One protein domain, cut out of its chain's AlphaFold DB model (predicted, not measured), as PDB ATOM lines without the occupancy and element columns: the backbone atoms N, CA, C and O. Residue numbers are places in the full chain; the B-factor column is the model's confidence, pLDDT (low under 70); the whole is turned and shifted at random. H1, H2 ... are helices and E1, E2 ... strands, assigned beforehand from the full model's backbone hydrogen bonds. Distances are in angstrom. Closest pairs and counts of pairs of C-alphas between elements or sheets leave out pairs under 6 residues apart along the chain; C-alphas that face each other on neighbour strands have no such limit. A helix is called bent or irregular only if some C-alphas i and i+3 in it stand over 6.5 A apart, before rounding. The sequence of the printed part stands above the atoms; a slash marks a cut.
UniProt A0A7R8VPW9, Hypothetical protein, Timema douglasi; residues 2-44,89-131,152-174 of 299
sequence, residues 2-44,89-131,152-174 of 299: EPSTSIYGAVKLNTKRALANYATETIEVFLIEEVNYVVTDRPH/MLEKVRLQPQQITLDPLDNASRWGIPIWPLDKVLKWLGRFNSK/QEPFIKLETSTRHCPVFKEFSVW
ATOM      1  N   GLU A   2      65.171  11.708  -0.582       29.09
ATOM      2  CA  GLU A   2      63.794  11.990  -0.157       29.09
ATOM      3  C   GLU A   2      62.806  11.033  -0.855       29.09
ATOM      4  O   GLU A   2      62.975  10.764  -2.049       29.09
ATOM      5  N   PRO A   3      61.769  10.529  -0.161       33.78
ATOM      6  CA  PRO A   3      60.770   9.628  -0.719       33.78
ATOM      7  C   PRO A   3      59.606  10.432  -1.324       33.78
ATOM      8  O   PRO A   3      58.551  10.585  -0.715       33.78
ATOM      9  N   SER A   4      59.766  10.962  -2.536       32.38
ATOM     10  CA  SER A   4      58.735  11.796  -3.180       32.38
ATOM     11  C   SER A   4      57.701  11.024  -4.011       32.38
ATOM     12  O   SER A   4      56.736  11.617  -4.479       32.38
ATOM     13  N   THR A   5      57.818   9.705  -4.181       36.22
ATOM     14  CA  THR A   5      56.995   8.977  -5.172       36.22
ATOM     15  C   THR A   5      55.681   8.394  -4.625       36.22
ATOM     16  O   THR A   5      54.786   8.069  -5.402       36.22
ATOM     17  N   SER A   6      55.510   8.272  -3.302       33.94
ATOM     18  CA  SER A   6      54.348   7.573  -2.707       33.94
ATOM     19  C   SER A   6      53.122   8.474  -2.486       33.94
ATOM     20  O   SER A   6      51.984   8.044  -2.682       33.94
ATOM     21  N   ILE A   7      53.335   9.753  -2.164       35.25
ATOM     22  CA  ILE A   7      52.249  10.690  -1.827       35.25
ATOM     23  C   ILE A   7      51.450  11.091  -3.079       35.25
ATOM     24  O   ILE A   7      50.220  11.140  -3.044       35.25
ATOM     25  N   TYR A   8      52.121  11.291  -4.217       30.58
ATOM     26  CA  TYR A   8      51.470  11.704  -5.468       30.58
ATOM     27  C   TYR A   8      50.505  10.649  -6.030       30.58
ATOM     28  O   TYR A   8      49.452  10.999  -6.566       30.58
ATOM     29  N   GLY A   9      50.811   9.356  -5.864       30.17
ATOM     30  CA  GLY A   9      49.923   8.266  -6.280       30.17
ATOM     31  C   GLY A   9      48.621   8.221  -5.473       30.17
ATOM     32  O   GLY A   9      47.539   8.076  -6.047       30.17
ATOM     33  N   ALA A  10      48.708   8.427  -4.154       29.27
ATOM     34  CA  ALA A  10      47.546   8.451  -3.266       29.27
ATOM     35  C   ALA A  10      46.629   9.656  -3.541       29.27
ATOM     36  O   ALA A  10      45.408   9.508  -3.580       29.27
ATOM     37  N   VAL A  11      47.201  10.836  -3.813       38.31
ATOM     38  CA  VAL A  11      46.431  12.048  -4.153       38.31
ATOM     39  C   VAL A  11      45.688  11.878  -5.483       38.31
ATOM     40  O   VAL A  11      44.505  12.214  -5.576       38.31
ATOM     41  N   LYS A  12      46.326  11.289  -6.503       42.12
ATOM     42  CA  LYS A  12      45.714  11.089  -7.829       42.12
ATOM     43  C   LYS A  12      44.545  10.097  -7.789       42.12
ATOM     44  O   LYS A  12      43.533  10.323  -8.451       42.12
ATOM     45  N   LEU A  13      44.643   9.040  -6.977       47.69
ATOM     46  CA  LEU A  13      43.562   8.066  -6.784       47.69
ATOM     47  C   LEU A  13      42.410   8.641  -5.942       47.69
ATOM     48  O   LEU A  13      41.244   8.480  -6.300       47.69
ATOM     49  N   ASN A  14      42.733   9.374  -4.872       48.09
ATOM     50  CA  ASN A  14      41.736  10.019  -4.018       48.09
ATOM     51  C   ASN A  14      40.966  11.113  -4.760       48.09
ATOM     52  O   ASN A  14      39.763  11.237  -4.564       48.09
ATOM     53  N   THR A  15      41.617  11.857  -5.659       53.94
ATOM     54  CA  THR A  15      40.931  12.903  -6.431       53.94
ATOM     55  C   THR A  15      40.017  12.314  -7.502       53.94
ATOM     56  O   THR A  15      38.903  12.797  -7.673       53.94
ATOM     57  N   LYS A  16      40.422  11.218  -8.166       56.53
ATOM     58  CA  LYS A  16      39.533  10.466  -9.072       56.53
ATOM     59  C   LYS A  16      38.304   9.925  -8.340       56.53
ATOM     60  O   LYS A  16      37.194  10.054  -8.838       56.53
ATOM     61  N   ARG A  17      38.496   9.364  -7.142       53.25
ATOM     62  CA  ARG A  17      37.404   8.834  -6.312       53.25
ATOM     63  C   ARG A  17      36.495   9.939  -5.766       53.25
ATOM     64  O   ARG A  17      35.286   9.763  -5.742       53.25
ATOM     65  N   ALA A  18      37.057  11.081  -5.372       55.44
ATOM     66  CA  ALA A  18      36.286  12.243  -4.936       55.44
ATOM     67  C   ALA A  18      35.465  12.837  -6.087       55.44
ATOM     68  O   ALA A  18      34.283  13.109  -5.908       55.44
ATOM     69  N   LEU A  19      36.048  12.971  -7.282       59.38
ATOM     70  CA  LEU A  19      35.310  13.404  -8.469       59.38
ATOM     71  C   LEU A  19      34.206  12.412  -8.841       59.38
ATOM     72  O   LEU A  19      33.097  12.852  -9.084       59.38
ATOM     73  N   ALA A  20      34.450  11.101  -8.785       57.69
ATOM     74  CA  ALA A  20      33.417  10.094  -9.059       57.69
ATOM     75  C   ALA A  20      32.236  10.131  -8.070       57.69
ATOM     76  O   ALA A  20      31.120   9.779  -8.433       57.69
ATOM     77  N   ASN A  21      32.476  10.545  -6.821       51.31
ATOM     78  CA  ASN A  21      31.434  10.628  -5.794       51.31
ATOM     79  C   ASN A  21      30.607  11.926  -5.869       51.31
ATOM     80  O   ASN A  21      29.483  11.947  -5.375       51.31
ATOM     81  N   TYR A  22      31.163  13.007  -6.431       54.56
ATOM     82  CA  TYR A  22      30.526  14.332  -6.466       54.56
ATOM     83  C   TYR A  22      30.090  14.780  -7.865       54.56
ATOM     84  O   TYR A  22      29.162  15.577  -7.984       54.56
ATOM     85  N   ALA A  23      30.747  14.298  -8.918       53.03
ATOM     86  CA  ALA A  23      30.331  14.523 -10.290       53.03
ATOM     87  C   ALA A  23      29.307  13.452 -10.667       53.03
ATOM     88  O   ALA A  23      29.588  12.257 -10.638       53.03
ATOM     89  N   THR A  24      28.112  13.887 -11.045       45.94
ATOM     90  CA  THR A  24      27.025  13.051 -11.574       45.94
ATOM     91  C   THR A  24      27.311  12.507 -12.982       45.94
ATOM     92  O   THR A  24      26.403  12.008 -13.637       45.94
ATOM     93  N   GLU A  25      28.546  12.620 -13.472       57.62
ATOM     94  CA  GLU A  25      28.940  12.316 -14.847       57.62
ATOM     95  C   GLU A  25      30.122  11.343 -14.885       57.62
ATOM     96  O   GLU A  25      30.961  11.296 -13.979       57.62
ATOM     97  N   THR A  26      30.150  10.524 -15.936       66.94
ATOM     98  CA  THR A  26      31.127   9.457 -16.150       66.94
ATOM     99  C   THR A  26      32.542  10.018 -16.271       66.94
ATOM    100  O   THR A  26      32.791  11.030 -16.924       66.94
ATOM    101  N   ILE A  27      33.508   9.352 -15.629       78.56
ATOM    102  CA  ILE A  27      34.926   9.652 -15.846       78.56
ATOM    103  C   ILE A  27      35.359   8.892 -17.094       78.56
ATOM    104  O   ILE A  27      35.595   7.683 -17.035       78.56
ATOM    105  N   GLU A  28      35.485   9.609 -18.204       79.94
ATOM    106  CA  GLU A  28      35.974   9.024 -19.446       79.94
ATOM    107  C   GLU A  28      37.458   8.650 -19.343       79.94
ATOM    108  O   GLU A  28      38.302   9.401 -18.843       79.94
ATOM    109  N   VAL A  29      37.781   7.446 -19.819       79.88
ATOM    110  CA  VAL A  29      39.164   6.934 -19.859       79.88
ATOM    111  C   VAL A  29      39.950   7.583 -21.000       79.88
ATOM    112  O   VAL A  29      41.175   7.698 -20.934       79.88
ATOM    113  N   PHE A  30      39.237   8.027 -22.030       79.25
ATOM    114  CA  PHE A  30      39.787   8.652 -23.219       79.25
ATOM    115  C   PHE A  30      39.287  10.087 -23.328       79.25
ATOM    116  O   PHE A  30      38.160  10.401 -22.955       79.25
ATOM    117  N   LEU A  31      40.136  10.961 -23.858       81.69
ATOM    118  CA  LEU A  31      39.725  12.317 -24.175       81.69
ATOM    119  C   LEU A  31      38.898  12.285 -25.470       81.69
ATOM    120  O   LEU A  31      39.452  12.056 -26.546       81.69
ATOM    121  N   ILE A  32      37.591  12.503 -25.343       82.69
ATOM    122  CA  ILE A  32      36.631  12.609 -26.450       82.69
ATOM    123  C   ILE A  32      36.028  14.018 -26.488       82.69
ATOM    124  O   ILE A  32      36.080  14.735 -25.493       82.69
ATOM    125  N   GLU A  33      35.479  14.431 -27.627       81.88
ATOM    126  CA  GLU A  33      34.929  15.787 -27.815       81.88
ATOM    127  C   GLU A  33      33.720  16.073 -26.905       81.88
ATOM    128  O   GLU A  33      33.447  17.215 -26.558       81.88
ATOM    129  N   GLU A  34      33.043  15.018 -26.455       81.62
ATOM    130  CA  GLU A  34      31.841  15.074 -25.620       81.62
ATOM    131  C   GLU A  34      32.139  15.287 -24.123       81.62
ATOM    132  O   GLU A  34      31.210  15.335 -23.318       81.62
ATOM    133  N   VAL A  35      33.412  15.409 -23.709       84.44
ATOM    134  CA  VAL A  35      33.726  15.649 -22.291       84.44
ATOM    135  C   VAL A  35      33.504  17.112 -21.903       84.44
ATOM    136  O   VAL A  35      33.979  18.036 -22.558       84.44
ATOM    137  N   ASN A  36      32.835  17.332 -20.771       82.12
ATOM    138  CA  ASN A  36      32.489  18.679 -20.311       82.12
ATOM    139  C   ASN A  36      33.678  19.455 -19.716       82.12
ATOM    140  O   ASN A  36      33.731  20.679 -19.818       82.12
ATOM    141  N   TYR A  37      34.629  18.766 -19.072       83.88
ATOM    142  CA  TYR A  37      35.778  19.384 -18.400       83.88
ATOM    143  C   TYR A  37      36.992  18.450 -18.413       83.88
ATOM    144  O   TYR A  37      36.851  17.235 -18.282       83.88
ATOM    145  N   VAL A  38      38.200  19.016 -18.473       87.12
ATOM    146  CA  VAL A  38      39.458  18.262 -18.326       87.12
ATOM    147  C   VAL A  38      40.194  18.728 -17.080       87.12
ATOM    148  O   VAL A  38      40.484  19.911 -16.935       87.12
ATOM    149  N   VAL A  39      40.539  17.807 -16.182       88.50
ATOM    150  CA  VAL A  39      41.327  18.119 -14.981       88.50
ATOM    151  C   VAL A  39      42.784  17.734 -15.204       88.50
ATOM    152  O   VAL A  39      43.079  16.592 -15.552       88.50
ATOM    153  N   THR A  40      43.702  18.674 -14.975       86.00
ATOM    154  CA  THR A  40      45.143  18.461 -15.159       86.00
ATOM    155  C   THR A  40      45.937  18.799 -13.901       86.00
ATOM    156  O   THR A  40      45.652  19.771 -13.202       86.00
ATOM    157  N   ASP A  41      46.953  17.987 -13.616       83.75
ATOM    158  CA  ASP A  41      47.971  18.236 -12.591       83.75
ATOM    159  C   ASP A  41      49.170  19.029 -13.144       83.75
ATOM    160  O   ASP A  41      50.094  19.351 -12.397       83.75
ATOM    161  N   ARG A  42      49.165  19.376 -14.442       81.06
ATOM    162  CA  ARG A  42      50.259  20.123 -15.069       81.06
ATOM    163  C   ARG A  42      50.190  21.615 -14.706       81.06
ATOM    164  O   ARG A  42      49.223  22.282 -15.083       81.06
ATOM    165  N   PRO A  43      51.230  22.178 -14.060       62.44
ATOM    166  CA  PRO A  43      51.192  23.539 -13.519       62.44
ATOM    167  C   PRO A  43      51.275  24.661 -14.573       62.44
ATOM    168  O   PRO A  43      51.068  25.817 -14.227       62.44
ATOM    169  N   HIS A  44      51.572  24.360 -15.845       61.50
ATOM    170  CA  HIS A  44      51.864  25.378 -16.871       61.50
ATOM    171  C   HIS A  44      51.206  25.129 -18.240       61.50
ATOM    172  O   HIS A  44      51.725  25.585 -19.254       61.50
ATOM    173  N   MET A  89      47.994   8.024 -52.269       80.75
ATOM    174  CA  MET A  89      47.579   8.089 -50.860       80.75
ATOM    175  C   MET A  89      48.669   8.694 -49.969       80.75
ATOM    176  O   MET A  89      48.378   9.598 -49.194       80.75
ATOM    177  N   LEU A  90      49.924   8.257 -50.111       81.94
ATOM    178  CA  LEU A  90      51.047   8.780 -49.323       81.94
ATOM    179  C   LEU A  90      51.306  10.268 -49.586       81.94
ATOM    180  O   LEU A  90      51.636  11.014 -48.668       81.94
ATOM    181  N   GLU A  91      51.138  10.719 -50.826       79.12
ATOM    182  CA  GLU A  91      51.280  12.131 -51.178       79.12
ATOM    183  C   GLU A  91      50.135  12.981 -50.615       79.12
ATOM    184  O   GLU A  91      50.387  14.048 -50.062       79.12
ATOM    185  N   LYS A  92      48.895  12.473 -50.645       76.88
ATOM    186  CA  LYS A  92      47.759  13.125 -49.976       76.88
ATOM    187  C   LYS A  92      47.943  13.215 -48.459       76.88
ATOM    188  O   LYS A  92      47.594  14.236 -47.883       76.88
ATOM    189  N   VAL A  93      48.527  12.196 -47.825       71.25
ATOM    190  CA  VAL A  93      48.848  12.214 -46.385       71.25
ATOM    191  C   VAL A  93      49.929  13.250 -46.062       71.25
ATOM    192  O   VAL A  93      49.814  13.947 -45.062       71.25
ATOM    193  N   ARG A  94      50.948  13.405 -46.918       72.19
ATOM    194  CA  ARG A  94      52.021  14.405 -46.729       72.19
ATOM    195  C   ARG A  94      51.553  15.849 -46.901       72.19
ATOM    196  O   ARG A  94      52.110  16.737 -46.268       72.19
ATOM    197  N   LEU A  95      50.582  16.082 -47.783       70.81
ATOM    198  CA  LEU A  95      50.030  17.414 -48.051       70.81
ATOM    199  C   LEU A  95      48.909  17.801 -47.083       70.81
ATOM    200  O   LEU A  95      48.546  18.974 -47.009       70.81
ATOM    201  N   GLN A  96      48.354  16.840 -46.345       62.78
ATOM    202  CA  GLN A  96      47.412  17.132 -45.278       62.78
ATOM    203  C   GLN A  96      48.195  17.728 -44.102       62.78
ATOM    204  O   GLN A  96      49.105  17.066 -43.598       62.78
ATOM    205  N   PRO A  97      47.877  18.948 -43.630       57.12
ATOM    206  CA  PRO A  97      48.449  19.458 -42.396       57.12
ATOM    207  C   PRO A  97      47.927  18.596 -41.242       57.12
ATOM    208  O   PRO A  97      46.899  18.891 -40.636       57.12
ATOM    209  N   GLN A  98      48.623  17.499 -40.942       52.28
ATOM    210  CA  GLN A  98      48.443  16.741 -39.713       52.28
ATOM    211  C   GLN A  98      49.002  17.585 -38.573       52.28
ATOM    212  O   GLN A  98      50.066  17.315 -38.026       52.28
ATOM    213  N   GLN A  99      48.269  18.625 -38.185       52.03
ATOM    214  CA  GLN A  99      48.419  19.197 -36.857       52.03
ATOM    215  C   GLN A  99      47.767  18.250 -35.849       52.03
ATOM    216  O   GLN A  99      46.822  18.621 -35.162       52.03
ATOM    217  N   ILE A 100      48.229  17.004 -35.794       53.72
ATOM    218  CA  ILE A 100      47.886  16.094 -34.711       53.72
ATOM    219  C   ILE A 100      48.827  16.484 -33.578       53.72
ATOM    220  O   ILE A 100      49.971  16.041 -33.509       53.72
ATOM    221  N   THR A 101      48.369  17.404 -32.737       59.09
ATOM    222  CA  THR A 101      48.994  17.646 -31.443       59.09
ATOM    223  C   THR A 101      48.876  16.354 -30.644       59.09
ATOM    224  O   THR A 101      47.777  15.868 -30.378       59.09
ATOM    225  N   LEU A 102      50.024  15.750 -30.324       68.56
ATOM    226  CA  LEU A 102      50.077  14.517 -29.535       68.56
ATOM    227  C   LEU A 102      49.629  14.745 -28.087       68.56
ATOM    228  O   LEU A 102      49.376  13.773 -27.381       68.56
ATOM    229  N   ASP A 103      49.546  16.004 -27.640       82.19
ATOM    230  CA  ASP A 103      49.100  16.333 -26.294       82.19
ATOM    231  C   ASP A 103      47.564  16.372 -26.215       82.19
ATOM    232  O   ASP A 103      46.925  17.187 -26.891       82.19
ATOM    233  N   PRO A 104      46.946  15.531 -25.366       83.00
ATOM    234  CA  PRO A 104      45.519  15.613 -25.085       83.00
ATOM    235  C   PRO A 104      45.071  17.015 -24.637       83.00
ATOM    236  O   PRO A 104      43.969  17.432 -24.971       83.00
ATOM    237  N   LEU A 105      45.904  17.785 -23.928       85.69
ATOM    238  CA  LEU A 105      45.512  19.125 -23.466       85.69
ATOM    239  C   LEU A 105      45.350  20.125 -24.620       85.69
ATOM    240  O   LEU A 105      44.423  20.934 -24.598       85.69
ATOM    241  N   ASP A 106      46.187  20.027 -25.655       84.31
ATOM    242  CA  ASP A 106      46.055  20.854 -26.858       84.31
ATOM    243  C   ASP A 106      44.767  20.509 -27.614       84.31
ATOM    244  O   ASP A 106      44.069  21.398 -28.105       84.31
ATOM    245  N   ASN A 107      44.420  19.220 -27.668       86.19
ATOM    246  CA  ASN A 107      43.180  18.751 -28.288       86.19
ATOM    247  C   ASN A 107      41.952  19.252 -27.521       86.19
ATOM    248  O   ASN A 107      41.051  19.822 -28.128       86.19
ATOM    249  N   ALA A 108      41.959  19.154 -26.188       85.88
ATOM    250  CA  ALA A 108      40.896  19.694 -25.344       85.88
ATOM    251  C   ALA A 108      40.718  21.210 -25.545       85.88
ATOM    252  O   ALA A 108      39.594  21.687 -25.697       85.88
ATOM    253  N   SER A 109      41.821  21.965 -25.624       85.69
ATOM    254  CA  SER A 109      41.767  23.406 -25.889       85.69
ATOM    255  C   SER A 109      41.210  23.725 -27.279       85.69
ATOM    256  O   SER A 109      40.493  24.713 -27.426       85.69
ATOM    257  N   ARG A 110      41.533  22.921 -28.300       84.81
ATOM    258  CA  ARG A 110      41.008  23.082 -29.669       84.81
ATOM    259  C   ARG A 110      39.516  22.797 -29.758       84.81
ATOM    260  O   ARG A 110      38.825  23.474 -30.510       84.81
ATOM    261  N   TRP A 111      39.032  21.836 -28.980       86.12
ATOM    262  CA  TRP A 111      37.609  21.513 -28.866       86.12
ATOM    263  C   TRP A 111      36.838  22.514 -27.992       86.12
ATOM    264  O   TRP A 111      35.626  22.408 -27.857       86.12
ATOM    265  N   GLY A 112      37.518  23.506 -27.405       84.38
ATOM    266  CA  GLY A 112      36.890  24.501 -26.535       84.38
ATOM    267  C   GLY A 112      36.498  23.952 -25.164       84.38
ATOM    268  O   GLY A 112      35.706  24.573 -24.458       84.38
ATOM    269  N   ILE A 113      37.058  22.807 -24.767       86.38
ATOM    270  CA  ILE A 113      36.749  22.161 -23.497       86.38
ATOM    271  C   ILE A 113      37.510  22.877 -22.374       86.38
ATOM    272  O   ILE A 113      38.735  23.023 -22.444       86.38
ATOM    273  N   PRO A 114      36.830  23.323 -21.304       85.94
ATOM    274  CA  PRO A 114      37.478  23.997 -20.187       85.94
ATOM    275  C   PRO A 114      38.446  23.069 -19.433       85.94
ATOM    276  O   PRO A 114      38.056  22.054 -18.853       85.94
ATOM    277  N   ILE A 115      39.718  23.475 -19.368       88.25
ATOM    278  CA  ILE A 115      40.778  22.765 -18.639       88.25
ATOM    279  C   ILE A 115      40.935  23.372 -17.237       88.25
ATOM    280  O   ILE A 115      41.183  24.570 -17.075       88.25
ATOM    281  N   TRP A 116      40.769  22.559 -16.194       87.38
ATOM    282  CA  TRP A 116      40.865  22.971 -14.795       87.38
ATOM    283  C   TRP A 116      42.149  22.434 -14.148       87.38
ATOM    284  O   TRP A 116      42.398  21.226 -14.173       87.38
ATOM    285  N   PRO A 117      42.949  23.303 -13.502       88.44
ATOM    286  CA  PRO A 117      44.033  22.857 -12.640       88.44
ATOM    287  C   PRO A 117      43.498  22.063 -11.447       88.44
ATOM    288  O   PRO A 117      42.457  22.413 -10.879       88.44
ATOM    289  N   LEU A 118      44.250  21.051 -11.024       84.50
ATOM    290  CA  LEU A 118      43.915  20.217  -9.872       84.50
ATOM    291  C   LEU A 118      43.614  21.050  -8.613       84.50
ATOM    292  O   LEU A 118      42.608  20.823  -7.947       84.50
ATOM    293  N   ASP A 119      44.413  22.082  -8.341       84.31
ATOM    294  CA  ASP A 119      44.243  22.950  -7.167       84.31
ATOM    295  C   ASP A 119      42.894  23.677  -7.161       84.31
ATOM    296  O   ASP A 119      42.261  23.853  -6.116       84.31
ATOM    297  N   LYS A 120      42.415  24.074  -8.348       83.94
ATOM    298  CA  LYS A 120      41.114  24.726  -8.515       83.94
ATOM    299  C   LYS A 120      39.983  23.760  -8.169       83.94
ATOM    300  O   LYS A 120      39.045  24.157  -7.480       83.94
ATOM    301  N   VAL A 121      40.090  22.507  -8.610       84.38
ATOM    302  CA  VAL A 121      39.121  21.441  -8.311       84.38
ATOM    303  C   VAL A 121      39.116  21.121  -6.819       84.38
ATOM    304  O   VAL A 121      38.051  21.069  -6.212       84.38
ATOM    305  N   LEU A 122      40.290  20.979  -6.200       82.31
ATOM    306  CA  LEU A 122      40.409  20.703  -4.765       82.31
ATOM    307  C   LEU A 122      39.809  21.832  -3.918       82.31
ATOM    308  O   LEU A 122      39.055  21.576  -2.979       82.31
ATOM    309  N   LYS A 123      40.066  23.093  -4.282       85.12
ATOM    310  CA  LYS A 123      39.465  24.256  -3.614       85.12
ATOM    311  C   LYS A 123      37.952  24.337  -3.830       85.12
ATOM    312  O   LYS A 123      37.230  24.754  -2.927       85.12
ATOM    313  N   TRP A 124      37.473  23.962  -5.014       80.81
ATOM    314  CA  TRP A 124      36.046  23.882  -5.317       80.81
ATOM    315  C   TRP A 124      35.362  22.800  -4.470       80.81
ATOM    316  O   TRP A 124      34.383  23.116  -3.802       80.81
ATOM    317  N   LEU A 125      35.935  21.594  -4.386       80.31
ATOM    318  CA  LEU A 125      35.450  20.497  -3.536       80.31
ATOM    319  C   LEU A 125      35.411  20.885  -2.051       80.31
ATOM    320  O   LEU A 125      34.425  20.614  -1.367       80.31
ATOM    321  N   GLY A 126      36.438  21.590  -1.564       75.56
ATOM    322  CA  GLY A 126      36.486  22.067  -0.179       75.56
ATOM    323  C   GLY A 126      35.269  22.912   0.220       75.56
ATOM    324  O   GLY A 126      34.784  22.784   1.337       75.56
ATOM    325  N   ARG A 127      34.705  23.707  -0.704       73.25
ATOM    326  CA  ARG A 127      33.515  24.541  -0.438       73.25
ATOM    327  C   ARG A 127      32.231  23.739  -0.214       73.25
ATOM    328  O   ARG A 127      31.306  24.272   0.395       73.25
ATOM    329  N   PHE A 128      32.146  22.510  -0.720       62.84
ATOM    330  CA  PHE A 128      30.979  21.647  -0.514       62.84
ATOM    331  C   PHE A 128      31.075  20.879   0.798       62.84
ATOM    332  O   PHE A 128      30.085  20.808   1.517       62.84
ATOM    333  N   ASN A 129      32.270  20.402   1.161       56.75
ATOM    334  CA  ASN A 129      32.478  19.733   2.449       56.75
ATOM    335  C   ASN A 129      32.170  20.665   3.636       56.75
ATOM    336  O   ASN A 129      31.546  20.235   4.600       56.75
ATOM    337  N   SER A 130      32.517  21.954   3.546       52.78
ATOM    338  CA  SER A 130      32.246  22.925   4.619       52.78
ATOM    339  C   SER A 130      30.759  23.201   4.869       52.78
ATOM    340  O   SER A 130      30.422  23.713   5.926       52.78
ATOM    341  N   LYS A 131      29.853  22.881   3.932       49.84
ATOM    342  CA  LYS A 131      28.402  23.075   4.126       49.84
ATOM    343  C   LYS A 131      27.742  21.975   4.968       49.84
ATOM    344  O   LYS A 131      26.587  22.138   5.348       49.84
ATOM    345  N   GLN A 152      27.951  -3.701   7.899       89.19
ATOM    346  CA  GLN A 152      27.881  -4.724   8.945       89.19
ATOM    347  C   GLN A 152      27.520  -6.083   8.340       89.19
ATOM    348  O   GLN A 152      26.524  -6.214   7.630       89.19
ATOM    349  N   GLU A 153      28.323  -7.109   8.620       86.81
ATOM    350  CA  GLU A 153      28.025  -8.474   8.189       86.81
ATOM    351  C   GLU A 153      26.931  -9.121   9.062       86.81
ATOM    352  O   GLU A 153      26.932  -8.927  10.279       86.81
ATOM    353  N   PRO A 154      26.046  -9.949   8.477       91.69
ATOM    354  CA  PRO A 154      25.951 -10.259   7.050       91.69
ATOM    355  C   PRO A 154      25.175  -9.193   6.249       91.69
ATOM    356  O   PRO A 154      24.100  -8.749   6.650       91.69
ATOM    357  N   PHE A 155      25.682  -8.819   5.069       93.19
ATOM    358  CA  PHE A 155      25.047  -7.833   4.187       93.19
ATOM    359  C   PHE A 155      24.946  -8.317   2.741       93.19
ATOM    360  O   PHE A 155      25.706  -9.165   2.280       93.19
ATOM    361  N   ILE A 156      24.015  -7.720   2.002       93.94
ATOM    362  CA  ILE A 156      23.924  -7.820   0.547       93.94
ATOM    363  C   ILE A 156      24.154  -6.424  -0.019       93.94
ATOM    364  O   ILE A 156      23.474  -5.477   0.371       93.94
ATOM    365  N   LYS A 157      25.106  -6.299  -0.947       94.06
ATOM    366  CA  LYS A 157      25.415  -5.060  -1.663       94.06
ATOM    367  C   LYS A 157      25.206  -5.274  -3.157       94.06
ATOM    368  O   LYS A 157      25.748  -6.212  -3.733       94.06
ATOM    369  N   LEU A 158      24.431  -4.390  -3.768       92.19
ATOM    370  CA  LEU A 158      24.103  -4.393  -5.185       92.19
ATOM    371  C   LEU A 158      24.710  -3.150  -5.833       92.19
ATOM    372  O   LEU A 158      24.365  -2.015  -5.494       92.19
ATOM    373  N   GLU A 159      25.611  -3.385  -6.780       91.75
ATOM    374  CA  GLU A 159      26.199  -2.364  -7.638       91.75
ATOM    375  C   GLU A 159      25.758  -2.628  -9.072       91.75
ATOM    376  O   GLU A 159      25.841  -3.747  -9.576       91.75
ATOM    377  N   THR A 160      25.249  -1.596  -9.730       87.00
ATOM    378  CA  THR A 160      24.932  -1.636 -11.156       87.00
ATOM    379  C   THR A 160      25.767  -0.566 -11.829       87.00
ATOM    380  O   THR A 160      25.883   0.531 -11.294       87.00
ATOM    381  N   SER A 161      26.305  -0.852 -13.014       79.94
ATOM    382  CA  SER A 161      27.094   0.117 -13.788       79.94
ATOM    383  C   SER A 161      26.339   1.418 -14.093       79.94
ATOM    384  O   SER A 161      26.961   2.445 -14.324       79.94
ATOM    385  N   THR A 162      25.006   1.381 -14.073       75.94
ATOM    386  CA  THR A 162      24.121   2.515 -14.368       75.94
ATOM    387  C   THR A 162      23.683   3.312 -13.142       75.94
ATOM    388  O   THR A 162      23.070   4.365 -13.301       75.94
ATOM    389  N   ARG A 163      23.937   2.833 -11.914       71.44
ATOM    390  CA  ARG A 163      23.553   3.547 -10.687       71.44
ATOM    391  C   ARG A 163      24.788   4.078  -9.980       71.44
ATOM    392  O   ARG A 163      25.697   3.327  -9.653       71.44
ATOM    393  N   HIS A 164      24.766   5.373  -9.681       65.62
ATOM    394  CA  HIS A 164      25.874   6.061  -9.015       65.62
ATOM    395  C   HIS A 164      26.022   5.689  -7.531       65.62
ATOM    396  O   HIS A 164      27.108   5.822  -6.976       65.62
ATOM    397  N   CYS A 165      24.956   5.188  -6.896       79.62
ATOM    398  CA  CYS A 165      24.970   4.799  -5.487       79.62
ATOM    399  C   CYS A 165      24.680   3.295  -5.334       79.62
ATOM    400  O   CYS A 165      23.652   2.833  -5.845       79.62
ATOM    401  N   PRO A 166      25.530   2.533  -4.618       85.94
ATOM    402  CA  PRO A 166      25.248   1.139  -4.299       85.94
ATOM    403  C   PRO A 166      24.009   1.040  -3.407       85.94
ATOM    404  O   PRO A 166      23.859   1.801  -2.451       85.94
ATOM    405  N   VAL A 167      23.145   0.066  -3.685       90.62
ATOM    406  CA  VAL A 167      22.033  -0.284  -2.793       90.62
ATOM    407  C   VAL A 167      22.500  -1.425  -1.906       90.62
ATOM    408  O   VAL A 167      23.042  -2.411  -2.402       90.62
ATOM    409  N   PHE A 168      22.306  -1.314  -0.597       92.31
ATOM    410  CA  PHE A 168      22.727  -2.348   0.338       92.31
ATOM    411  C   PHE A 168      21.654  -2.647   1.379       92.31
ATOM    412  O   PHE A 168      20.822  -1.803   1.712       92.31
ATOM    413  N   LYS A 169      21.684  -3.876   1.889       92.00
ATOM    414  CA  LYS A 169      20.865  -4.332   3.005       92.00
ATOM    415  C   LYS A 169      21.747  -5.093   3.981       92.00
ATOM    416  O   LYS A 169      22.343  -6.099   3.612       92.00
ATOM    417  N   GLU A 170      21.796  -4.612   5.212       93.56
ATOM    418  CA  GLU A 170      22.430  -5.301   6.334       93.56
ATOM    419  C   GLU A 170      21.378  -6.132   7.073       93.56
ATOM    420  O   GLU A 170      20.216  -5.717   7.204       93.56
ATOM    421  N   PHE A 171      21.773  -7.316   7.526       89.06
ATOM    422  CA  PHE A 171      20.915  -8.256   8.231       89.06
ATOM    423  C   PHE A 171      21.494  -8.524   9.618       89.06
ATOM    424  O   PHE A 171      22.696  -8.691   9.770       89.06
ATOM    425  N   SER A 172      20.636  -8.620  10.637       87.62
ATOM    426  CA  SER A 172      21.060  -9.108  11.956       87.62
ATOM    427  C   SER A 172      21.324 -10.616  11.951       87.62
ATOM    428  O   SER A 172      22.162 -11.104  12.700       87.62
ATOM    429  N   VAL A 173      20.597 -11.354  11.107       87.00
ATOM    430  CA  VAL A 173      20.713 -12.801  10.906       87.00
ATOM    431  C   VAL A 173      20.534 -13.089   9.421       87.00
ATOM    432  O   VAL A 173      19.615 -12.559   8.793       87.00
ATOM    433  N   TRP A 174      21.394 -13.935   8.853       89.12
ATOM    434  CA  TRP A 174      21.259 -14.347   7.457       89.12
ATOM    435  C   TRP A 174      19.968 -15.161   7.255       89.12
ATOM    436  O   TRP A 174      19.707 -16.081   8.041       89.12
TER     437      TRP A 174
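Overview. This is residues 2 to 44, 89 to 131 and 152 to 174 of the 299 residues of the protein "Hypothetical protein" of Timema douglasi (UniProt A0A7R8VPW9). The model is a long, drawn-out string of small parts: a short pair of strands, E1 and E2, lies between H3 at one end of the pair and H4 at the other, and H1 passes near H4. At one far end of the long axis H2 sits on an arm, residues 89 to 100, that sticks out; at the other far end is a separate hairpin, E3 and E4; residues 2 to 11, of which 5 to 11 belong to H1, stick out as well. The printed part has 109 residues with four named helices and four named strands in the order H1 E1 H2 H3 E2 H4 E3 E4. E1 and E2 make a parallel sheet, E3 and E4 an antiparallel one, and the class is mixed, helices and strands. The whole is extended, with a radius of gyration of the C-alphas of 20.7 A and spans of 73 by 40 by 33 A.

Arrangement. E1, residues 38 to 40, and E2, residues 115 to 117, are parallel neighbours at 32 degrees, with N 116 and O 38 within hydrogen-bond range at 2.8 A. The closest C-alphas of E1 and H3, residues 104 to 110, are those of Val 38 and Ala 108, 7.3 A apart. H4, residues 118 to 129, follows E2 by a tight link; its closest C-alpha to E1 is that of Leu 118, 5.7 A from that of Thr 40. H1, residues 5 to 22, and H4 are close but not clearly touching, with the closest C-alphas, those of Thr 15 and Leu 122, 8.0 A apart; they run the same way at a steep tilt of 51 degrees. H2, residues 89 to 95, is apart from H3. E3, residues 155 to 158, and E4, residues 167 to 170, form an antiparallel hairpin at 173 degrees, with N 156 and O 169 within hydrogen-bond range at 2.8 A; both strands are apart from H1. In H2 and H3 every O i to N i+4 pair is within hydrogen-bond range; in H1 12 of 14 are, and in H4 6 of 8.

Along the chain. H1 begins at C-alpha 5, (56.995, 8.977, -5.172), and measures 27.0 A; it is neither bent nor irregular, but only just: C-alphas 5 and 8 are 6.2 A apart. H4 measures 16.8 A, H2 10.0 A and H3 9.9 A. E1 begins at C-alpha 38, (39.458, 18.262, -18.326), and measures 6.5 A, E2 6.8 A. E3 measures 10.0 A, and E4, 10.4 A, ends at C-alpha 170, (22.430, -5.301, 6.334).

Size, cuts and confidence. The two C-alphas farthest apart are those of Glu 91 and Val 173, 73.6 A. Residues 45 to 88 are not printed, with 38.4 A between C-alphas 44 and 89; residues 132 to 151 are not printed either, with 28.2 A between C-alphas 131 and 152. Of the links that are printed whole, H1 to E1 is long, with 15 residues. The mean pLDDT of the printed part is 71.9; it is under 70 at residues 2 to 26, 43 to 44, 96 to 102, 128 to 131 and 164.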